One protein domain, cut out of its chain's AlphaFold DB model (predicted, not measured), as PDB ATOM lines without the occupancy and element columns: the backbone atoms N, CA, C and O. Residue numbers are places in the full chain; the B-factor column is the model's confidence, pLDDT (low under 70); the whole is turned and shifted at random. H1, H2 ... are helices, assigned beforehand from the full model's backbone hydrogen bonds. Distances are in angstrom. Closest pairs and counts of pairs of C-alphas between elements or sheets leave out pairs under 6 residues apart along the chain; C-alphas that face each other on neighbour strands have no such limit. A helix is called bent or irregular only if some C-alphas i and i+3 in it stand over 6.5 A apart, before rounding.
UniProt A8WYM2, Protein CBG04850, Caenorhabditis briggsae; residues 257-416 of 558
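What this domain is: This is residues 257 to 416 of the 558 residues of the protein "Protein CBG04850" of Caenorhabditis briggsae (UniProt A8WYM2). Look for a row of five helices in contact one after the next, with H7 at one end, then H5, H4 in the middle, H1, and H2 at the other end; H3 and H6 lie along one side of this row. The last residues of H7, 409 to 416, stick out at its end, and the loop of residues 347 to 357 sticks out from the body. The 160 printed residues hold seven named helices, H1 to H7 in that order along the chain, and no named strand, so the class is all helix, with mostly crossed packing, the touching helices standing mainly at steep tilts. The whole is compact, with a radius of gyration of the C-alphas of 17.5 A and spans of 47 by 39 by 37 A.

How they stand to each other: Start at the longest helix, H7, residues 397 to 416. With residues 400 to 404 alone it touches residues 368 to 372 of H5, residues 363 to 374; the closest C-alphas, of Leu 404 and Glu 372, are 7.0 A apart, and the tilt is steep, 44 degrees, the same way. With residues 365 to 370 alone H5 touches H4, residues 331 to 347, at a steep tilt of 56 degrees, opposite ways, closest at C-alphas 366 and 341, 4.9 A apart. H4 touches H1, residues 257 to 271, at a shallow tilt of 5 degrees, opposite ways, closest at the C-alphas of Leu 335 and Tyr 267, 6.7 A. H1 and H2, residues 285 to 294, form a helical hairpin at a steep tilt of 42 degrees, closest at C-alphas 269 and 288, 6.5 A. H3, residues 303 to 320, is near H1 and H4; it has a kink of 29 degrees near residue 310 and is only just irregular, C-alphas 309 and 312 being 6.9 A apart. H6, residues 384 to 393, is close to H5 but not clearly touching, closest at C-alphas 393 and 364, 6.4 A. Every O i to N i+4 pair is within hydrogen-bond range in H1, H2, H4, H5 and H7, against 12 of 14 in H3 and 5 of 6 in H6.

Where its parts are: Find C-alpha 257 at (30.429, -43.238, -1.537), where H1 begins its 21.5 A. H3 measures 24.3 A and H4 24.5 A, from C-alpha 331 at (42.937, -36.143, -20.170). H7 runs 28.3 A to C-alpha 416 at (20.774, -59.072, -34.401).

The domain as a whole: The two C-alphas farthest apart, of Arg 304 and Glu 416, are 51.9 A apart. The printed part has no cut. The links H1 to H2 and H4 to H5 are long. Mean pLDDT of the printed part is 70.6; low stretches include residues 269 to 284, 297 to 310 and 345 to 361.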
ATOM      1  N   ASN A 257      31.288 -43.932  -0.579       69.75
ATOM      2  CA  ASN A 257      30.429 -43.238  -1.537       69.75
ATOM      3  C   ASN A 257      30.773 -41.742  -1.637       69.75
ATOM      4  O   ASN A 257      30.891 -41.232  -2.750       69.75
ATOM      5  N   GLN A 258      31.023 -41.055  -0.512       70.75
ATOM      6  CA  GLN A 258      31.520 -39.669  -0.514       70.75
ATOM      7  C   GLN A 258      32.858 -39.547  -1.257       70.75
ATOM      8  O   GLN A 258      33.099 -38.543  -1.917       70.75
ATOM      9  N   ARG A 259      33.724 -40.570  -1.210       70.00
ATOM     10  CA  ARG A 259      34.993 -40.579  -1.958       70.00
ATOM     11  C   ARG A 259      34.813 -40.765  -3.462       70.00
ATOM     12  O   ARG A 259      35.553 -40.138  -4.210       70.00
ATOM     13  N   ILE A 260      33.840 -41.569  -3.900       69.69
ATOM     14  CA  ILE A 260      33.469 -41.689  -5.324       69.69
ATOM     15  C   ILE A 260      32.930 -40.346  -5.836       69.69
ATOM     16  O   ILE A 260      33.374 -39.865  -6.875       69.69
ATOM     17  N   HIS A 261      32.038 -39.708  -5.074       71.12
ATOM     18  CA  HIS A 261      31.465 -38.408  -5.432       71.12
ATOM     19  C   HIS A 261      32.520 -37.296  -5.428       71.12
ATOM     20  O   HIS A 261      32.609 -36.545  -6.391       71.12
ATOM     21  N   MET A 262      33.389 -37.243  -4.414       74.94
ATOM     22  CA  MET A 262      34.550 -36.347  -4.391       74.94
ATOM     23  C   MET A 262      35.443 -36.553  -5.621       74.94
ATOM     24  O   MET A 262      35.926 -35.574  -6.176       74.94
ATOM     25  N   LEU A 263      35.664 -37.800  -6.056       73.25
ATOM     26  CA  LEU A 263      36.471 -38.092  -7.240       73.25
ATOM     27  C   LEU A 263      35.796 -37.604  -8.531       73.25
ATOM     28  O   LEU A 263      36.469 -37.009  -9.363       73.25
ATOM     29  N   LYS A 264      34.475 -37.794  -8.665       74.94
ATOM     30  CA  LYS A 264      33.661 -37.245  -9.764       74.94
ATOM     31  C   LYS A 264      33.747 -35.711  -9.813       74.94
ATOM     32  O   LYS A 264      34.184 -35.170 -10.822       74.94
ATOM     33  N   LEU A 265      33.465 -35.032  -8.698       74.31
ATOM     34  CA  LEU A 265      33.534 -33.567  -8.583       74.31
ATOM     35  C   LEU A 265      34.946 -33.012  -8.823       74.31
ATOM     36  O   LEU A 265      35.104 -31.926  -9.383       74.31
ATOM     37  N   LEU A 266      35.980 -33.746  -8.393       74.31
ATOM     38  CA  LEU A 266      37.374 -33.398  -8.654       74.31
ATOM     39  C   LEU A 266      37.639 -33.438 -10.157       74.31
ATOM     40  O   LEU A 266      38.300 -32.544 -10.659       74.31
ATOM     41  N   TYR A 267      37.123 -34.447 -10.860       73.75
ATOM     42  CA  TYR A 267      37.345 -34.636 -12.294       73.75
ATOM     43  C   TYR A 267      36.600 -33.622 -13.157       73.75
ATOM     44  O   TYR A 267      37.220 -33.032 -14.038       73.75
ATOM     45  N   GLU A 268      35.339 -33.340 -12.833       70.62
ATOM     46  CA  GLU A 268      34.569 -32.227 -13.407       70.62
ATOM     47  C   GLU A 268      35.350 -30.912 -13.278       70.62
ATOM     48  O   GLU A 268      35.678 -30.281 -14.274       70.62
ATOM     49  N   SER A 269      35.805 -30.578 -12.066       69.62
ATOM     50  CA  SER A 269      36.518 -29.318 -11.794       69.62
ATOM     51  C   SER A 269      37.916 -29.203 -12.440       69.62
ATOM     52  O   SER A 269      38.514 -28.133 -12.386       69.62
ATOM     53  N   ILE A 270      38.476 -30.274 -13.021       69.38
ATOM     54  CA  ILE A 270      39.692 -30.193 -13.861       69.38
ATOM     55  C   ILE A 270      39.309 -29.886 -15.307       69.38
ATOM     56  O   ILE A 270      39.973 -29.088 -15.960       69.38
ATOM     57  N   ILE A 271      38.268 -30.558 -15.803       66.19
ATOM     58  CA  ILE A 271      37.807 -30.463 -17.189       66.19
ATOM     59  C   ILE A 271      37.198 -29.076 -17.430       66.19
ATOM     60  O   ILE A 271      37.570 -28.427 -18.405       66.19
ATOM     61  N   ASP A 272      36.383 -28.584 -16.490       63.06
ATOM     62  CA  ASP A 272      35.807 -27.229 -16.487       63.06
ATOM     63  C   ASP A 272      36.886 -26.128 -16.586       63.06
ATOM     64  O   ASP A 272      36.654 -25.071 -17.165       63.06
ATOM     65  N   ASN A 273      38.085 -26.377 -16.042       60.59
ATOM     66  CA  ASN A 273      39.193 -25.418 -16.028       60.59
ATOM     67  C   ASN A 273      40.012 -25.396 -17.339       60.59
ATOM     68  O   ASN A 273      40.983 -24.644 -17.426       60.59
ATOM     69  N   GLY A 274      39.680 -26.224 -18.338       54.12
ATOM     70  CA  GLY A 274      40.311 -26.245 -19.669       54.12
ATOM     71  C   GLY A 274      41.755 -26.774 -19.734       54.12
ATOM     72  O   GLY A 274      42.282 -27.026 -20.817       54.12
ATOM     73  N   ASP A 275      42.409 -26.985 -18.592       57.47
ATOM     74  CA  ASP A 275      43.824 -27.346 -18.512       57.47
ATOM     75  C   ASP A 275      44.073 -28.838 -18.798       57.47
ATOM     76  O   ASP A 275      43.643 -29.729 -18.063       57.47
ATOM     77  N   HIS A 276      44.889 -29.148 -19.808       57.16
ATOM     78  CA  HIS A 276      45.256 -30.532 -20.156       57.16
ATOM     79  C   HIS A 276      46.215 -31.217 -19.152       57.16
ATOM     80  O   HIS A 276      46.739 -32.299 -19.436       57.16
ATOM     81  N   LYS A 277      46.494 -30.608 -17.989       59.34
ATOM     82  CA  LYS A 277      47.446 -31.105 -16.979       59.34
ATOM     83  C   LYS A 277      46.932 -30.888 -15.558       59.34
ATOM     84  O   LYS A 277      46.554 -29.787 -15.176       59.34
ATOM     85  N   PHE A 278      47.031 -31.921 -14.723       56.19
ATOM     86  CA  PHE A 278      46.578 -31.865 -13.332       56.19
ATOM     87  C   PHE A 278      47.553 -31.079 -12.424       56.19
ATOM     88  O   PHE A 278      48.473 -31.633 -11.808       56.19
ATOM     89  N   LEU A 279      47.366 -29.755 -12.352       56.91
ATOM     90  CA  LEU A 279      48.214 -28.826 -11.600       56.91
ATOM     91  C   LEU A 279      47.472 -28.178 -10.421       56.91
ATOM     92  O   LEU A 279      46.524 -27.425 -10.595       56.91
ATOM     93  N   SER A 280      47.990 -28.360  -9.202       53.56
ATOM     94  CA  SER A 280      47.422 -27.771  -7.971       53.56
ATOM     95  C   SER A 280      47.408 -26.239  -7.909       53.56
ATOM     96  O   SER A 280      46.825 -25.699  -6.973       53.56
ATOM     97  N   ARG A 281      48.100 -25.553  -8.830       54.94
ATOM     98  CA  ARG A 281      48.117 -24.084  -8.942       54.94
ATOM     99  C   ARG A 281      46.962 -23.532  -9.781       54.94
ATOM    100  O   ARG A 281      46.614 -22.377  -9.590       54.94
ATOM    101  N   ASN A 282      46.361 -24.359 -10.638       56.16
ATOM    102  CA  ASN A 282      45.335 -23.955 -11.604       56.16
ATOM    103  C   ASN A 282      43.967 -24.574 -11.247       56.16
ATOM    104  O   ASN A 282      43.094 -24.732 -12.092       56.16
ATOM    105  N   PHE A 283      43.797 -24.975  -9.984       66.06
ATOM    106  CA  PHE A 283      42.600 -25.633  -9.473       66.06
ATOM    107  C   PHE A 283      41.904 -24.725  -8.461       66.06
ATOM    108  O   PHE A 283      42.508 -24.366  -7.445       66.06
ATOM    109  N   ASP A 284      40.641 -24.369  -8.713       68.12
ATOM    110  CA  ASP A 284      39.880 -23.541  -7.779       68.12
ATOM    111  C   ASP A 284      39.363 -24.378  -6.598       68.12
ATOM    112  O   ASP A 284      38.278 -24.969  -6.602       68.12
ATOM    113  N   TRP A 285      40.167 -24.387  -5.536       70.31
ATOM    114  CA  TRP A 285      39.831 -25.004  -4.257       70.31
ATOM    115  C   TRP A 285      38.609 -24.384  -3.567       70.31
ATOM    116  O   TRP A 285      38.097 -25.001  -2.634       70.31
ATOM    117  N   LYS A 286      38.139 -23.190  -3.954       69.50
ATOM    118  CA  LYS A 286      36.896 -22.602  -3.429       69.50
ATOM    119  C   LYS A 286      35.694 -23.218  -4.142       69.50
ATOM    120  O   LYS A 286      34.867 -23.836  -3.472       69.50
ATOM    121  N   LEU A 287      35.654 -23.163  -5.478       72.25
ATOM    122  CA  LEU A 287      34.590 -23.776  -6.283       72.25
ATOM    123  C   LEU A 287      34.432 -25.276  -5.987       72.25
ATOM    124  O   LEU A 287      33.328 -25.738  -5.706       72.25
ATOM    125  N   PHE A 288      35.534 -26.032  -5.958       74.62
ATOM    126  CA  PHE A 288      35.498 -27.465  -5.654       74.62
ATOM    127  C   PHE A 288      34.966 -27.770  -4.244       74.62
ATOM    128  O   PHE A 288      34.156 -28.683  -4.076       74.62
ATOM    129  N   ARG A 289      35.372 -27.003  -3.221       71.88
ATOM    130  CA  ARG A 289      34.866 -27.204  -1.851       71.88
ATOM    131  C   ARG A 289      33.381 -26.856  -1.734       71.88
ATOM    132  O   ARG A 289      32.679 -27.556  -1.009       71.88
ATOM    133  N   ASN A 290      32.894 -25.863  -2.480       72.06
ATOM    134  CA  ASN A 290      31.465 -25.551  -2.562       72.06
ATOM    135  C   ASN A 290      30.684 -26.700  -3.225       72.06
ATOM    136  O   ASN A 290      29.799 -27.259  -2.576       72.06
ATOM    137  N   LYS A 291      31.104 -27.166  -4.414       74.44
ATOM    138  CA  LYS A 291      30.521 -28.349  -5.085       74.44
ATOM    139  C   LYS A 291      30.507 -29.591  -4.169       74.44
ATOM    140  O   LYS A 291      29.540 -30.350  -4.150       74.44
ATOM    141  N   CYS A 292      31.553 -29.812  -3.359       74.06
ATOM    142  CA  CYS A 292      31.578 -30.896  -2.364       74.06
ATOM    143  C   CYS A 292      30.545 -30.720  -1.238       74.06
ATOM    144  O   CYS A 292      29.909 -31.701  -0.844       74.06
ATOM    145  N   ARG A 293      30.364 -29.497  -0.721       71.31
ATOM    146  CA  ARG A 293      29.373 -29.191   0.327       71.31
ATOM    147  C   ARG A 293      27.938 -29.353  -0.194       71.31
ATOM    148  O   ARG A 293      27.134 -29.987   0.480       71.31
ATOM    149  N   GLU A 294      27.650 -28.895  -1.413       75.31
ATOM    150  CA  GLU A 294      26.354 -29.081  -2.099       75.31
ATOM    151  C   GLU A 294      25.971 -30.560  -2.285       75.31
ATOM    152  O   GLU A 294      24.793 -30.911  -2.277       75.31
ATOM    153  N   LYS A 295      26.962 -31.451  -2.430       70.69
ATOM    154  CA  LYS A 295      26.770 -32.911  -2.509       70.69
ATOM    155  C   LYS A 295      26.952 -33.629  -1.158       70.69
ATOM    156  O   LYS A 295      27.208 -34.833  -1.136       70.69
ATOM    157  N   SER A 296      26.825 -32.918  -0.035       70.12
ATOM    158  CA  SER A 296      26.853 -33.469   1.334       70.12
ATOM    159  C   SER A 296      28.141 -34.232   1.704       70.12
ATOM    160  O   SER A 296      28.123 -35.252   2.409       70.12
ATOM    161  N   ILE A 297      29.294 -33.744   1.237       65.56
ATOM    162  CA  ILE A 297      30.623 -34.269   1.585       65.56
ATOM    163  C   ILE A 297      31.200 -33.457   2.759       65.56
ATOM    164  O   ILE A 297      31.868 -32.444   2.560       65.56
ATOM    165  N   ASP A 298      30.936 -33.921   3.985       57.94
ATOM    166  CA  ASP A 298      31.412 -33.325   5.244       57.94
ATOM    167  C   ASP A 298      32.407 -34.258   5.983       57.94
ATOM    168  O   ASP A 298      32.075 -35.427   6.229       57.94
ATOM    169  N   PRO A 299      33.611 -33.787   6.372       61.53
ATOM    170  CA  PRO A 299      34.186 -32.471   6.076       61.53
ATOM    171  C   PRO A 299      34.649 -32.349   4.613       61.53
ATOM    172  O   PRO A 299      35.081 -33.348   4.025       61.53
ATOM    173  N   PRO A 300      34.631 -31.135   4.029       64.31
ATOM    174  CA  PRO A 300      35.205 -30.903   2.711       64.31
ATOM    175  C   PRO A 300      36.705 -31.258   2.725       64.31
ATOM    176  O   PRO A 300      37.408 -30.994   3.705       64.31
ATOM    177  N   PRO A 301      37.228 -31.883   1.660       66.00
ATOM    178  CA  PRO A 301      38.580 -32.425   1.662       66.00
ATOM    179  C   PRO A 301      39.642 -31.321   1.558       66.00
ATOM    180  O   PRO A 301      39.610 -30.471   0.668       66.00
ATOM    181  N   ASN A 302      40.651 -31.382   2.429       65.31
ATOM    182  CA  ASN A 302      41.788 -30.464   2.389       65.31
ATOM    183  C   ASN A 302      42.653 -30.681   1.140       65.31
ATOM    184  O   ASN A 302      42.907 -31.820   0.736       65.31
ATOM    185  N   ALA A 303      43.221 -29.597   0.600       64.69
ATOM    186  CA  ALA A 303      44.103 -29.647  -0.569       64.69
ATOM    187  C   ALA A 303      45.281 -30.622  -0.387       64.69
ATOM    188  O   ALA A 303      45.661 -31.337  -1.317       64.69
ATOM    189  N   ARG A 304      45.831 -30.721   0.831       63.69
ATOM    190  CA  ARG A 304      46.853 -31.719   1.178       63.69
ATOM    191  C   ARG A 304      46.334 -33.153   1.023       63.69
ATOM    192  O   ARG A 304      46.967 -33.944   0.327       63.69
ATOM    193  N   THR A 305      45.184 -33.470   1.613       65.75
ATOM    194  CA  THR A 305      44.567 -34.804   1.556       65.75
ATOM    195  C   THR A 305      44.242 -35.198   0.110       65.75
ATOM    196  O   THR A 305      44.531 -36.326  -0.285       65.75
ATOM    197  N   VAL A 306      43.747 -34.278  -0.730       66.69
ATOM    198  CA  VAL A 306      43.503 -34.542  -2.165       66.69
ATOM    199  C   VAL A 306      44.807 -34.793  -2.935       66.69
ATOM    200  O   VAL A 306      44.887 -35.752  -3.710       66.69
ATOM    201  N   ASN A 307      45.859 -34.002  -2.691       66.25
ATOM    202  CA  ASN A 307      47.172 -34.214  -3.312       66.25
ATOM    203  C   ASN A 307      47.801 -35.566  -2.908       66.25
ATOM    204  O   ASN A 307      48.331 -36.290  -3.753       66.25
ATOM    205  N   GLU A 308      47.733 -35.938  -1.630       64.81
ATOM    206  CA  GLU A 308      48.266 -37.214  -1.140       64.81
ATOM    207  C   GLU A 308      47.413 -38.416  -1.596       64.81
ATOM    208  O   GLU A 308      47.961 -39.475  -1.918       64.81
ATOM    209  N   THR A 309      46.088 -38.257  -1.688       65.00
ATOM    210  CA  THR A 309      45.156 -39.361  -1.986       65.00
ATOM    211  C   THR A 309      44.959 -39.609  -3.477       65.00
ATOM    212  O   THR A 309      44.872 -40.773  -3.867       65.00
ATOM    213  N   PHE A 310      44.893 -38.567  -4.308       69.94
ATOM    214  CA  PHE A 310      44.570 -38.692  -5.735       69.94
ATOM    215  C   PHE A 310      45.728 -38.270  -6.629       69.94
ATOM    216  O   PHE A 310      46.150 -39.078  -7.452       69.94
ATOM    217  N   ARG A 311      46.311 -37.078  -6.423       71.00
ATOM    218  CA  ARG A 311      47.357 -36.547  -7.318       71.00
ATOM    219  C   ARG A 311      48.543 -37.487  -7.478       71.00
ATOM    220  O   ARG A 311      48.785 -37.987  -8.566       71.00
ATOM    221  N   ARG A 312      49.215 -37.815  -6.368       70.81
ATOM    222  CA  ARG A 312      50.394 -38.700  -6.379       70.81
ATOM    223  C   ARG A 312      50.104 -40.082  -6.973       70.81
ATOM    224  O   ARG A 312      51.024 -40.765  -7.417       70.81
ATOM    225  N   LYS A 313      48.839 -40.526  -6.955       73.19
ATOM    226  CA  LYS A 313      48.420 -41.786  -7.583       73.19
ATOM    227  C   LYS A 313      48.176 -41.608  -9.078       73.19
ATOM    228  O   LYS A 313      48.615 -42.472  -9.827       73.19
ATOM    229  N   PHE A 314      47.560 -40.504  -9.500       76.62
ATOM    230  CA  PHE A 314      47.427 -40.136 -10.908       76.62
ATOM    231  C   PHE A 314      48.804 -39.977 -11.567       76.62
ATOM    232  O   PHE A 314      49.066 -40.650 -12.554       76.62
ATOM    233  N   ASP A 315      49.731 -39.230 -10.956       75.38
ATOM    234  CA  ASP A 315      51.106 -39.062 -11.458       75.38
ATOM    235  C   ASP A 315      51.816 -40.425 -11.627       75.38
ATOM    236  O   ASP A 315      52.461 -40.703 -12.640       75.38
ATOM    237  N   ARG A 316      51.660 -41.328 -10.644       79.75
ATOM    238  CA  ARG A 316      52.215 -42.694 -10.680       79.75
ATOM    239  C   ARG A 316      51.575 -43.565 -11.764       79.75
ATOM    240  O   ARG A 316      52.262 -44.407 -12.342       79.75
ATOM    241  N   VAL A 317      50.275 -43.409 -11.995       79.44
ATOM    242  CA  VAL A 317      49.519 -44.089 -13.055       79.44
ATOM    243  C   VAL A 317      49.947 -43.574 -14.428       79.44
ATOM    244  O   VAL A 317      50.206 -44.376 -15.322       79.44
ATOM    245  N   GLU A 318      50.089 -42.261 -14.587       81.31
ATOM    246  CA  GLU A 318      50.521 -41.638 -15.831       81.31
ATOM    247  C   GLU A 318      51.930 -42.097 -16.217       81.31
ATOM    248  O   GLU A 318      52.146 -42.526 -17.347       81.31
ATOM    249  N   GLN A 319      52.859 -42.127 -15.258       82.25
ATOM    250  CA  GLN A 319      54.218 -42.627 -15.480       82.25
ATOM    251  C   GLN A 319      54.291 -44.126 -15.808       82.25
ATOM    252  O   GLN A 319      55.166 -44.515 -16.573       82.25
ATOM    253  N   LYS A 320      53.435 -44.970 -15.209       81.19
ATOM    254  CA  LYS A 320      53.510 -46.441 -15.349       81.19
ATOM    255  C   LYS A 320      52.613 -47.033 -16.432       81.19
ATOM    256  O   LYS A 320      52.883 -48.151 -16.856       81.19
ATOM    257  N   ILE A 321      51.539 -46.345 -16.814       82.00
ATOM    258  CA  ILE A 321      50.548 -46.829 -17.782       82.00
ATOM    259  C   ILE A 321      50.415 -45.825 -18.926       82.00
ATOM    260  O   ILE A 321      50.873 -46.111 -20.028       82.00
ATOM    261  N   PHE A 322      49.850 -44.638 -18.678       82.94
ATOM    262  CA  PHE A 322      49.408 -43.759 -19.771       82.94
ATOM    263  C   PHE A 322      50.535 -43.221 -20.665       82.94
ATOM    264  O   PHE A 322      50.303 -43.004 -21.849       82.94
ATOM    265  N   ARG A 323      51.756 -43.045 -20.143       83.62
ATOM    266  CA  ARG A 323      52.934 -42.635 -20.931       83.62
ATOM    267  C   ARG A 323      53.358 -43.667 -21.987       83.62
ATOM    268  O   ARG A 323      54.114 -43.325 -22.890       83.62
ATOM    269  N   HIS A 324      52.912 -44.914 -21.862       83.00
ATOM    270  CA  HIS A 324      53.264 -46.016 -22.757       83.00
ATOM    271  C   HIS A 324      52.103 -46.438 -23.669       83.00
ATOM    272  O   HIS A 324      52.164 -47.518 -24.243       83.00
ATOM    273  N   LEU A 325      51.031 -45.647 -23.769       81.81
ATOM    274  CA  LEU A 325      49.898 -45.949 -24.643       81.81
ATOM    275  C   LEU A 325      50.015 -45.195 -25.965       81.81
ATOM    276  O   LEU A 325      50.274 -43.992 -25.981       81.81
ATOM    277  N   GLU A 326      49.769 -45.914 -27.057       77.19
ATOM    278  CA  GLU A 326      49.717 -45.384 -28.417       77.19
ATOM    279  C   GLU A 326      48.406 -45.860 -29.074       77.19
ATOM    280  O   GLU A 326      48.167 -47.073 -29.102       77.19
ATOM    281  N   PRO A 327      47.535 -44.947 -29.559       78.19
ATOM    282  CA  PRO A 327      47.627 -43.486 -29.433       78.19
ATOM    283  C   PRO A 327      47.543 -43.019 -27.967       78.19
ATOM    284  O   PRO A 327      47.002 -43.718 -27.107       78.19
ATOM    285  N   ALA A 328      48.092 -41.838 -27.675       79.50
ATOM    286  CA  ALA A 328      48.099 -41.289 -26.320       79.50
ATOM    287  C   ALA A 328      46.683 -40.826 -25.911       79.50
ATOM    288  O   ALA A 328      46.093 -40.013 -26.625       79.50
ATOM    289  N   PRO A 329      46.131 -41.283 -24.770       80.19
ATOM    290  CA  PRO A 329      44.765 -40.944 -24.382       80.19
ATOM    291  C   PRO A 329      44.649 -39.486 -23.926       80.19
ATOM    292  O   PRO A 329      45.539 -38.944 -23.257       80.19
ATOM    293  N   THR A 330      43.508 -38.867 -24.225       79.00
ATOM    294  CA  THR A 330      43.156 -37.518 -23.755       79.00
ATOM    295  C   THR A 330      43.045 -37.468 -22.227       79.00
ATOM    296  O   THR A 330      42.839 -38.492 -21.570       79.00
ATOM    297  N   LEU A 331      43.132 -36.275 -21.621       73.38
ATOM    298  CA  LEU A 331      42.937 -36.143 -20.170       73.38
ATOM    299  C   LEU A 331      41.552 -36.658 -19.733       73.38
ATOM    300  O   LEU A 331      41.467 -37.372 -18.739       73.38
ATOM    301  N   LYS A 332      40.498 -36.386 -20.517       73.81
ATOM    302  CA  LYS A 332      39.137 -36.905 -20.293       73.81
ATOM    303  C   LYS A 332      39.134 -38.440 -20.210       73.81
ATOM    304  O   LYS A 332      38.688 -38.985 -19.205       73.81
ATOM    305  N   GLN A 333      39.730 -39.133 -21.184       74.62
ATOM    306  CA  GLN A 333      39.863 -40.602 -21.173       74.62
ATOM    307  C   GLN A 333      40.699 -41.112 -19.987       74.62
ATOM    308  O   GLN A 333      40.269 -42.021 -19.281       74.62
ATOM    309  N   LYS A 334      41.850 -40.487 -19.690       79.44
ATOM    310  CA  LYS A 334      42.683 -40.835 -18.520       79.44
ATOM    311  C   LYS A 334      41.893 -40.773 -17.207       79.44
ATOM    312  O   LYS A 334      42.027 -41.667 -16.373       79.44
ATOM    313  N   LEU A 335      41.085 -39.727 -17.014       74.88
ATOM    314  CA  LEU A 335      40.247 -39.557 -15.823       74.88
ATOM    315  C   LEU A 335      39.106 -40.588 -15.788       74.88
ATOM    316  O   LEU A 335      38.877 -41.185 -14.734       74.88
ATOM    317  N   MET A 336      38.469 -40.875 -16.931       75.56
ATOM    318  CA  MET A 336      37.451 -41.929 -17.054       75.56
ATOM    319  C   MET A 336      37.997 -43.310 -16.672       75.56
ATOM    320  O   MET A 336      37.412 -43.962 -15.809       75.56
ATOM    321  N   TYR A 337      39.154 -43.729 -17.201       79.50
ATOM    322  CA  TYR A 337      39.754 -45.020 -16.840       79.50
ATOM    323  C   TYR A 337      40.046 -45.127 -15.339       79.50
ATOM    324  O   TYR A 337      39.833 -46.179 -14.736       79.50
ATOM    325  N   VAL A 338      40.528 -44.049 -14.704       77.50
ATOM    326  CA  VAL A 338      40.786 -44.045 -13.254       77.50
ATOM    327  C   VAL A 338      39.481 -44.090 -12.454       77.50
ATOM    328  O   VAL A 338      39.424 -44.803 -11.450       77.50
ATOM    329  N   HIS A 339      38.433 -43.388 -12.898       75.12
ATOM    330  CA  HIS A 339      37.107 -43.454 -12.283       75.12
ATOM    331  C   HIS A 339      36.527 -44.872 -12.371       75.12
ATOM    332  O   HIS A 339      36.143 -45.456 -11.358       75.12
ATOM    333  N   GLU A 340      36.544 -45.474 -13.558       73.19
ATOM    334  CA  GLU A 340      36.006 -46.810 -13.791       73.19
ATOM    335  C   GLU A 340      36.806 -47.895 -13.058       73.19
ATOM    336  O   GLU A 340      36.225 -48.760 -12.399       73.19
ATOM    337  N   ALA A 341      38.140 -47.832 -13.079       74.56
ATOM    338  CA  ALA A 341      38.982 -48.750 -12.315       74.56
ATOM    339  C   ALA A 341      38.723 -48.644 -10.804       74.56
ATOM    340  O   ALA A 341      38.769 -49.654 -10.097       74.56
ATOM    341  N   TYR A 342      38.413 -47.442 -10.306       73.25
ATOM    342  CA  TYR A 342      38.007 -47.230  -8.922       73.25
ATOM    343  C   TYR A 342      36.632 -47.859  -8.637       73.25
ATOM    344  O   TYR A 342      36.498 -48.546  -7.625       73.25
ATOM    345  N   LEU A 343      35.634 -47.692  -9.516       71.69
ATOM    346  CA  LEU A 343      34.319 -48.340  -9.385       71.69
ATOM    347  C   LEU A 343      34.442 -49.871  -9.410       71.69
ATOM    348  O   LEU A 343      33.992 -50.547  -8.485       71.69
ATOM    349  N   ARG A 344      35.135 -50.430 -10.409       70.75
ATOM    350  CA  ARG A 344      35.395 -51.875 -10.530       70.75
ATOM    351  C   ARG A 344      36.163 -52.423  -9.324       70.75
ATOM    352  O   ARG A 344      35.894 -53.537  -8.887       70.75
ATOM    353  N   PHE A 345      37.099 -51.661  -8.751       69.06
ATOM    354  CA  PHE A 345      37.737 -52.039  -7.489       69.06
ATOM    355  C   PHE A 345      36.761 -51.960  -6.308       69.06
ATOM    356  O   PHE A 345      36.761 -52.852  -5.463       69.06
ATOM    357  N   HIS A 346      35.917 -50.929  -6.226       63.16
ATOM    358  CA  HIS A 346      34.965 -50.751  -5.129       63.16
ATOM    359  C   HIS A 346      33.958 -51.906  -5.045       63.16
ATOM    360  O   HIS A 346      33.858 -52.513  -3.976       63.16
ATOM    361  N   PHE A 347      33.339 -52.276  -6.171       63.31
ATOM    362  CA  PHE A 347      32.333 -53.344  -6.269       63.31
ATOM    363  C   PHE A 347      32.892 -54.780  -6.265       63.31
ATOM    364  O   PHE A 347      32.116 -55.727  -6.149       63.31
ATOM    365  N   LYS A 348      34.219 -54.989  -6.326       62.72
ATOM    366  CA  LYS A 348      34.822 -56.319  -6.096       62.72
ATOM    367  C   LYS A 348      34.534 -56.785  -4.662       62.72
ATOM    368  O   LYS A 348      35.226 -56.389  -3.718       62.72
ATOM    369  N   VAL A 349      33.539 -57.664  -4.509       48.91
ATOM    370  CA  VAL A 349      33.179 -58.321  -3.244       48.91
ATOM    371  C   VAL A 349      34.370 -59.146  -2.755       48.91
ATOM    372  O   VAL A 349      34.616 -60.259  -3.205       48.91
ATOM    373  N   THR A 350      35.154 -58.566  -1.844       52.12
ATOM    374  CA  THR A 350      36.297 -59.232  -1.214       52.12
ATOM    375  C   THR A 350      35.886 -59.581   0.216       52.12
ATOM    376  O   THR A 350      35.592 -58.650   0.971       52.12
ATOM    377  N   PRO A 351      35.854 -60.863   0.628       46.78
ATOM    378  CA  PRO A 351      35.201 -61.268   1.880       46.78
ATOM    379  C   PRO A 351      35.864 -60.720   3.157       46.78
ATOM    380  O   PRO A 351      35.246 -60.725   4.219       46.78
ATOM    381  N   HIS A 352      37.102 -60.216   3.076       45.50
ATOM    382  CA  HIS A 352      37.864 -59.699   4.218       45.50
ATOM    383  C   HIS A 352      38.533 -58.340   3.929       45.50
ATOM    384  O   HIS A 352      39.758 -58.229   3.948       45.50
ATOM    385  N   ARG A 353      37.747 -57.280   3.686       54.22
ATOM    386  CA  ARG A 353      38.270 -55.897   3.740       54.22
ATOM    387  C   ARG A 353      38.483 -55.467   5.190       54.22
ATOM    388  O   ARG A 353      37.547 -55.499   5.987       54.22
ATOM    389  N   ARG A 354      39.695 -55.029   5.540       48.88
ATOM    390  CA  ARG A 354      39.990 -54.511   6.883       48.88
ATOM    391  C   ARG A 354      39.569 -53.047   6.983       48.88
ATOM    392  O   ARG A 354      39.688 -52.259   6.044       48.88
ATOM    393  N   ARG A 355      39.085 -52.660   8.165       40.09
ATOM    394  CA  ARG A 355      38.662 -51.287   8.477       40.09
ATOM    395  C   ARG A 355      39.899 -50.377   8.536       40.09
ATOM    396  O   ARG A 355      40.501 -50.223   9.591       40.09
ATOM    397  N   GLY A 356      40.294 -49.830   7.388       45.47
ATOM    398  CA  GLY A 356      41.514 -49.030   7.240       45.47
ATOM    399  C   GLY A 356      42.295 -49.264   5.944       45.47
ATOM    400  O   GLY A 356      43.249 -48.529   5.703       45.47
ATOM    401  N   ASP A 357      41.900 -50.226   5.098       48.25
ATOM    402  CA  ASP A 357      42.571 -50.450   3.812       48.25
ATOM    403  C   ASP A 357      42.552 -49.170   2.959       48.25
ATOM    404  O   ASP A 357      41.499 -48.634   2.590       48.25
ATOM    405  N   ALA A 358      43.746 -48.644   2.673       48.34
ATOM    406  CA  ALA A 358      43.901 -47.443   1.873       48.34
ATOM    407  C   ALA A 358      43.407 -47.703   0.444       48.34
ATOM    408  O   ALA A 358      43.744 -48.714  -0.171       48.34
ATOM    409  N   LEU A 359      42.652 -46.753  -0.114       51.25
ATOM    410  CA  LEU A 359      42.181 -46.804  -1.499       51.25
ATOM    411  C   LEU A 359      43.352 -46.620  -2.461       51.25
ATOM    412  O   LEU A 359      43.654 -45.510  -2.908       51.25
ATOM    413  N   VAL A 360      44.052 -47.706  -2.747       59.25
ATOM    414  CA  VAL A 360      45.067 -47.762  -3.788       59.25
ATOM    415  C   VAL A 360      44.349 -48.085  -5.091       59.25
ATOM    416  O   VAL A 360      43.732 -49.140  -5.200       59.25
ATOM    417  N   ILE A 361      44.444 -47.188  -6.078       64.31
ATOM    418  CA  ILE A 361      44.111 -47.516  -7.470       64.31
ATOM    419  C   ILE A 361      45.040 -48.666  -7.855       64.31
ATOM    420  O   ILE A 361      46.250 -48.468  -8.004       64.31
ATOM    421  N   GLN A 362      44.504 -49.885  -7.902       70.25
ATOM    422  CA  GLN A 362      45.315 -51.052  -8.198       70.25
ATOM    423  C   GLN A 362      45.644 -51.046  -9.697       70.25
ATOM    424  O   GLN A 362      44.755 -50.964 -10.547       70.25
ATOM    425  N   LEU A 363      46.941 -51.071 -10.013       75.38
ATOM    426  CA  LEU A 363      47.440 -50.913 -11.383       75.38
ATOM    427  C   LEU A 363      47.011 -52.061 -12.309       75.38
ATOM    428  O   LEU A 363      46.936 -51.856 -13.511       75.38
ATOM    429  N   ASP A 364      46.707 -53.236 -11.760       76.06
ATOM    430  CA  ASP A 364      46.157 -54.390 -12.475       76.06
ATOM    431  C   ASP A 364      44.715 -54.144 -12.947       76.06
ATOM    432  O   ASP A 364      44.388 -54.364 -14.111       76.06
ATOM    433  N   THR A 365      43.862 -53.624 -12.063       76.56
ATOM    434  CA  THR A 365      42.459 -53.313 -12.353       76.56
ATOM    435  C   THR A 365      42.371 -52.148 -13.336       76.56
ATOM    436  O   THR A 365      41.574 -52.207 -14.267       76.56
ATOM    437  N   LEU A 366      43.236 -51.138 -13.192       80.12
ATOM    438  CA  LEU A 366      43.324 -50.038 -14.152       80.12
ATOM    439  C   LEU A 366      43.883 -50.478 -15.510       80.12
ATOM    440  O   LEU A 366      43.314 -50.120 -16.536       80.12
ATOM    441  N   PHE A 367      44.953 -51.278 -15.537       81.06
ATOM    442  CA  PHE A 367      45.470 -51.824 -16.791       81.06
ATOM    443  C   PHE A 367      44.422 -52.693 -17.501       81.06
ATOM    444  O   PHE A 367      44.309 -52.620 -18.717       81.06
ATOM    445  N   THR A 368      43.610 -53.454 -16.758       79.44
ATOM    446  CA  THR A 368      42.502 -54.243 -17.328       79.44
ATOM    447  C   THR A 368      41.472 -53.354 -18.033       79.44
ATOM    448  O   THR A 368      41.074 -53.684 -19.142       79.44
ATOM    449  N   VAL A 369      41.071 -52.227 -17.428       81.00
ATOM    450  CA  VAL A 369      40.145 -51.254 -18.045       81.00
ATOM    451  C   VAL A 369      40.728 -50.687 -19.340       81.00
ATOM    452  O   VAL A 369      40.090 -50.749 -20.383       81.00
ATOM    453  N   VAL A 370      41.971 -50.201 -19.288       82.00
ATOM    454  CA  VAL A 370      42.669 -49.639 -20.456       82.00
ATOM    455  C   VAL A 370      42.822 -50.677 -21.574       82.00
ATOM    456  O   VAL A 370      42.594 -50.372 -22.738       82.00
ATOM    457  N   PHE A 371      43.203 -51.911 -21.236       80.94
ATOM    458  CA  PHE A 371      43.407 -52.978 -22.214       80.94
ATOM    459  C   PHE A 371      42.097 -53.433 -22.870       80.94
ATOM    460  O   PHE A 371      42.116 -53.777 -24.051       80.94
ATOM    461  N   GLU A 372      40.978 -53.432 -22.139       80.75
ATOM    462  CA  GLU A 372      39.653 -53.686 -22.715       80.75
ATOM    463  C   GLU A 372      39.273 -52.603 -23.724       80.75
ATOM    464  O   GLU A 372      38.960 -52.939 -24.862       80.75
ATOM    465  N   ASP A 373      39.381 -51.328 -23.342       80.94
ATOM    466  CA  ASP A 373      39.033 -50.186 -24.195       80.94
ATOM    467  C   ASP A 373      39.857 -50.170 -25.495       80.94
ATOM    468  O   ASP A 373      39.309 -50.142 -26.596       80.94
ATOM    469  N   TYR A 374      41.178 -50.354 -25.395       80.00
ATOM    470  CA  TYR A 374      42.068 -50.432 -26.562       80.00
ATOM    471  C   TYR A 374      41.839 -51.686 -27.431       80.00
ATOM    472  O   TYR A 374      42.307 -51.720 -28.568       80.00
ATOM    473  N   ASN A 375      41.127 -52.709 -26.933       80.69
ATOM    474  CA  ASN A 375      40.733 -53.894 -27.706       80.69
ATOM    475  C   ASN A 375      39.251 -53.887 -28.152       80.69
ATOM    476  O   ASN A 375      38.797 -54.867 -28.759       80.69
ATOM    477  N   LEU A 376      38.493 -52.804 -27.914       75.56
ATOM    478  CA  LEU A 376      37.099 -52.676 -28.366       75.56
ATOM    479  C   LEU A 376      36.982 -52.779 -29.891       75.56
ATOM    480  O   LEU A 376      36.250 -53.637 -30.369       75.56
ATOM    481  N   ASP A 377      37.774 -52.034 -30.661       68.12
ATOM    482  CA  ASP A 377      37.617 -52.021 -32.128       68.12
ATOM    483  C   ASP A 377      38.685 -52.821 -32.881       68.12
ATOM    484  O   ASP A 377      38.433 -53.367 -33.955       68.12
ATOM    485  N   LYS A 378      39.907 -52.894 -32.341       73.06
ATOM    486  CA  LYS A 378      41.078 -53.480 -33.012       73.06
ATOM    487  C   LYS A 378      41.871 -54.342 -32.040       73.06
ATOM    488  O   LYS A 378      41.870 -54.091 -30.844       73.06
ATOM    489  N   ARG A 379      42.587 -55.350 -32.544       75.94
ATOM    490  CA  ARG A 379      43.510 -56.132 -31.711       75.94
ATOM    491  C   ARG A 379      44.703 -55.254 -31.332       75.94
ATOM    492  O   ARG A 379      45.496 -54.900 -32.201       75.94
ATOM    493  N   TRP A 380      44.826 -54.933 -30.049       81.44
ATOM    494  CA  TRP A 380      45.930 -54.152 -29.498       81.44
ATOM    495  C   TRP A 380      46.766 -55.020 -28.557       81.44
ATOM    496  O   TRP A 380      46.243 -55.660 -27.636       81.44
ATOM    497  N   ASP A 381      48.075 -55.056 -28.805       80.00
ATOM    498  CA  ASP A 381      49.062 -55.725 -27.961       80.00
ATOM    499  C   ASP A 381      49.837 -54.673 -27.146       80.00
ATOM    500  O   ASP A 381      50.305 -53.680 -27.707       80.00
ATOM    501  N   PRO A 382      49.974 -54.853 -25.819       80.12
ATOM    502  CA  PRO A 382      50.555 -53.837 -24.958       80.12
ATOM    503  C   PRO A 382      52.074 -53.736 -25.181       80.12
ATOM    504  O   PRO A 382      52.752 -54.766 -25.226       80.12
ATOM    505  N   PRO A 383      52.654 -52.526 -25.263       83.00
ATOM    506  CA  PRO A 383      54.091 -52.361 -25.467       83.00
ATOM    507  C   PRO A 383      54.950 -52.930 -24.317       83.00
ATOM    508  O   PRO A 383      54.459 -53.132 -23.200       83.00
ATOM    509  N   PRO A 384      56.264 -53.158 -24.540       77.00
ATOM    510  CA  PRO A 384      57.134 -53.906 -23.621       77.00
ATOM    511  C   PRO A 384      57.151 -53.410 -22.166       77.00
ATOM    512  O   PRO A 384      57.227 -54.218 -21.239       77.00
ATOM    513  N   ALA A 385      57.026 -52.096 -21.951       76.25
ATOM    514  CA  ALA A 385      56.954 -51.495 -20.617       76.25
ATOM    515  C   ALA A 385      55.698 -51.928 -19.833       76.25
ATOM    516  O   ALA A 385      55.757 -52.129 -18.620       76.25
ATOM    517  N   LEU A 386      54.576 -52.132 -20.529       78.38
ATOM    518  CA  LEU A 386      53.323 -52.609 -19.944       78.38
ATOM    519  C   LEU A 386      53.304 -54.136 -19.818       78.38
ATOM    520  O   LEU A 386      52.808 -54.651 -18.820       78.38
ATOM    521  N   LEU A 387      53.939 -54.871 -20.740       78.12
ATOM    522  CA  LEU A 387      54.154 -56.319 -20.594       78.12
ATOM    523  C   LEU A 387      54.971 -56.674 -19.341       78.12
ATOM    524  O   LEU A 387      54.728 -57.711 -18.723       78.12
ATOM    525  N   ALA A 388      55.906 -55.816 -18.920       76.69
ATOM    526  CA  ALA A 388      56.595 -55.978 -17.641       76.69
ATOM    527  C   ALA A 388      55.625 -55.878 -16.445       76.69
ATOM    528  O   ALA A 388      55.699 -56.695 -15.530       76.69
ATOM    529  N   LEU A 389      54.669 -54.940 -16.480       75.19
ATOM    530  CA  LEU A 389      53.630 -54.774 -15.456       75.19
ATOM    531  C   LEU A 389      52.633 -55.946 -15.452       75.19
ATOM    532  O   LEU A 389      52.279 -56.441 -14.382       75.19
ATOM    533  N   VAL A 390      52.238 -56.438 -16.631       76.69
ATOM    534  CA  VAL A 390      51.422 -57.654 -16.814       76.69
ATOM    535  C   VAL A 390      52.090 -58.862 -16.153       76.69
ATOM    536  O   VAL A 390      51.446 -59.566 -15.376       76.69
ATOM    537  N   LYS A 391      53.395 -59.063 -16.387       75.88
ATOM    538  CA  LYS A 391      54.186 -60.137 -15.763       75.88
ATOM    539  C   LYS A 391      54.335 -59.949 -14.250       75.88
ATOM    540  O   LYS A 391      54.128 -60.902 -13.505       75.88
ATOM    541  N   GLU A 392      54.627 -58.731 -13.781       78.38
ATOM    542  CA  GLU A 392      54.742 -58.400 -12.347       78.38
ATOM    543  C   GLU A 392      53.432 -58.676 -11.587       78.38
ATOM    544  O   GLU A 392      53.452 -59.153 -10.451       78.38
ATOM    545  N   LYS A 393      52.283 -58.378 -12.208       75.38
ATOM    546  CA  LYS A 393      50.949 -58.520 -11.605       75.38
ATOM    547  C   LYS A 393      50.212 -59.807 -11.974       75.38
ATOM    548  O   LYS A 393      49.101 -59.997 -11.492       75.38
ATOM    549  N   LYS A 394      50.832 -60.700 -12.756       74.69
ATOM    550  CA  LYS A 394      50.243 -61.966 -13.235       74.69
ATOM    551  C   LYS A 394      48.870 -61.762 -13.897       74.69
ATOM    552  O   LYS A 394      47.918 -62.482 -13.606       74.69
ATOM    553  N   ILE A 395      48.766 -60.747 -14.755       76.88
ATOM    554  CA  ILE A 395      47.533 -60.434 -15.487       76.88
ATOM    555  C   ILE A 395      47.421 -61.387 -16.680       76.88
ATOM    556  O   ILE A 395      48.322 -61.458 -17.511       76.88
ATOM    557  N   ASP A 396      46.310 -62.111 -16.756       76.62
ATOM    558  CA  ASP A 396      46.005 -63.045 -17.840       76.62
ATOM    559  C   ASP A 396      45.343 -62.293 -19.007       76.62
ATOM    560  O   ASP A 396      44.157 -61.957 -18.955       76.62
ATOM    561  N   LEU A 397      46.141 -61.959 -20.029       77.50
ATOM    562  CA  LEU A 397      45.689 -61.189 -21.194       77.50
ATOM    563  C   LEU A 397      44.715 -61.977 -22.073       77.50
ATOM    564  O   LEU A 397      43.755 -61.402 -22.587       77.50
ATOM    565  N   ASP A 398      44.940 -63.281 -22.228       74.81
ATOM    566  CA  ASP A 398      44.141 -64.123 -23.116       74.81
ATOM    567  C   ASP A 398      42.749 -64.346 -22.518       74.81
ATOM    568  O   ASP A 398      41.745 -64.180 -23.208       74.81
ATOM    569  N   LYS A 399      42.654 -64.536 -21.196       79.44
ATOM    570  CA  LYS A 399      41.369 -64.542 -20.485       79.44
ATOM    571  C   LYS A 399      40.600 -63.223 -20.605       79.44
ATOM    572  O   LYS A 399      39.367 -63.244 -20.657       79.44
ATOM    573  N   ILE A 400      41.284 -62.074 -20.642       75.19
ATOM    574  CA  ILE A 400      40.622 -60.778 -20.868       75.19
ATOM    575  C   ILE A 400      40.127 -60.679 -22.320       75.19
ATOM    576  O   ILE A 400      39.001 -60.233 -22.530       75.19
ATOM    577  N   ARG A 401      40.904 -61.158 -23.302       77.62
ATOM    578  CA  ARG A 401      40.499 -61.216 -24.719       77.62
ATOM    579  C   ARG A 401      39.279 -62.102 -24.942       77.62
ATOM    580  O   ARG A 401      38.288 -61.606 -25.466       77.62
ATOM    581  N   SER A 402      39.281 -63.342 -24.450       74.62
ATOM    582  CA  SER A 402      38.115 -64.232 -24.561       74.62
ATOM    583  C   SER A 402      36.886 -63.665 -23.843       74.62
ATOM    584  O   SER A 402      35.768 -63.770 -24.341       74.62
ATOM    585  N   ARG A 403      37.065 -62.985 -22.695       72.19
ATOM    586  CA  ARG A 403      35.960 -62.255 -22.053       72.19
ATOM    587  C   ARG A 403      35.417 -61.145 -22.952       72.19
ATOM    588  O   ARG A 403      34.207 -60.946 -22.949       72.19
ATOM    589  N   LEU A 404      36.287 -60.415 -23.652       75.69
ATOM    590  CA  LEU A 404      35.929 -59.293 -24.521       75.69
ATOM    591  C   LEU A 404      35.207 -59.757 -25.801       75.69
ATOM    592  O   LEU A 404      34.207 -59.161 -26.194       75.69
ATOM    593  N   GLU A 405      35.654 -60.863 -26.395       75.75
ATOM    594  CA  GLU A 405      34.993 -61.528 -27.526       75.75
ATOM    595  C   GLU A 405      33.577 -61.992 -27.160       75.75
ATOM    596  O   GLU A 405      32.632 -61.679 -27.884       75.75
ATOM    597  N   ASN A 406      33.393 -62.607 -25.986       74.94
ATOM    598  CA  ASN A 406      32.070 -63.007 -25.496       74.94
ATOM    599  C   ASN A 406      31.105 -61.814 -25.307       74.94
ATOM    600  O   ASN A 406      29.896 -61.989 -25.443       74.94
ATOM    601  N   VAL A 407      31.601 -60.601 -25.004       69.06
ATOM    602  CA  VAL A 407      30.742 -59.394 -24.912       69.06
ATOM    603  C   VAL A 407      30.286 -58.968 -26.287       69.06
ATOM    604  O   VAL A 407      29.092 -58.796 -26.490       69.06
ATOM    605  N   LYS A 408      31.227 -58.855 -27.229       73.38
ATOM    606  CA  LYS A 408      30.935 -58.489 -28.616       73.38
ATOM    607  C   LYS A 408      29.952 -59.468 -29.234       73.38
ATOM    608  O   LYS A 408      29.034 -59.053 -29.929       73.38
ATOM    609  N   GLU A 409      30.107 -60.760 -28.955       74.81
ATOM    610  CA  GLU A 409      29.161 -61.772 -29.406       74.81
ATOM    611  C   GLU A 409      27.787 -61.617 -28.733       74.81
ATOM    612  O   GLU A 409      26.766 -61.718 -29.410       74.81
ATOM    613  N   HIS A 410      27.727 -61.319 -27.431       69.00
ATOM    614  CA  HIS A 410      26.454 -61.087 -26.746       69.00
ATOM    615  C   HIS A 410      25.744 -59.813 -27.237       69.00
ATOM    616  O   HIS A 410      24.549 -59.870 -27.528       69.00
ATOM    617  N   GLU A 411      26.452 -58.693 -27.372       65.06
ATOM    618  CA  GLU A 411      25.939 -57.430 -27.917       65.06
ATOM    619  C   GLU A 411      25.471 -57.611 -29.358       65.06
ATOM    620  O   GLU A 411      24.356 -57.213 -29.697       65.06
ATOM    621  N   LYS A 412      26.264 -58.312 -30.178       74.56
ATOM    622  CA  LYS A 412      25.886 -58.702 -31.534       74.56
ATOM    623  C   LYS A 412      24.587 -59.506 -31.525       74.56
ATOM    624  O   LYS A 412      23.633 -59.073 -32.161       74.56
ATOM    625  N   ARG A 413      24.485 -60.582 -30.731       66.00
ATOM    626  CA  ARG A 413      23.248 -61.376 -30.579       66.00
ATOM    627  C   ARG A 413      22.053 -60.510 -30.154       66.00
ATOM    628  O   ARG A 413      20.987 -60.657 -30.735       66.00
ATOM    629  N   VAL A 414      22.223 -59.584 -29.205       66.06
ATOM    630  CA  VAL A 414      21.157 -58.665 -28.751       66.06
ATOM    631  C   VAL A 414      20.730 -57.693 -29.858       66.06
ATOM    632  O   VAL A 414      19.538 -57.431 -30.004       66.06
ATOM    633  N   SER A 415      21.676 -57.193 -30.659       61.06
ATOM    634  CA  SER A 415      21.406 -56.294 -31.790       61.06
ATOM    635  C   SER A 415      20.825 -57.001 -33.023       61.06
ATOM    636  O   SER A 415      20.039 -56.403 -33.755       61.06
ATOM    637  N   GLU A 416      21.185 -58.269 -33.244       59.59
ATOM    638  CA  GLU A 416      20.774 -59.072 -34.401       59.59
ATOM    639  C   GLU A 416      19.469 -59.828 -34.162       59.59
ATOM    640  O   GLU A 416      18.760 -60.110 -35.125       59.59
TER     641      GLU A 416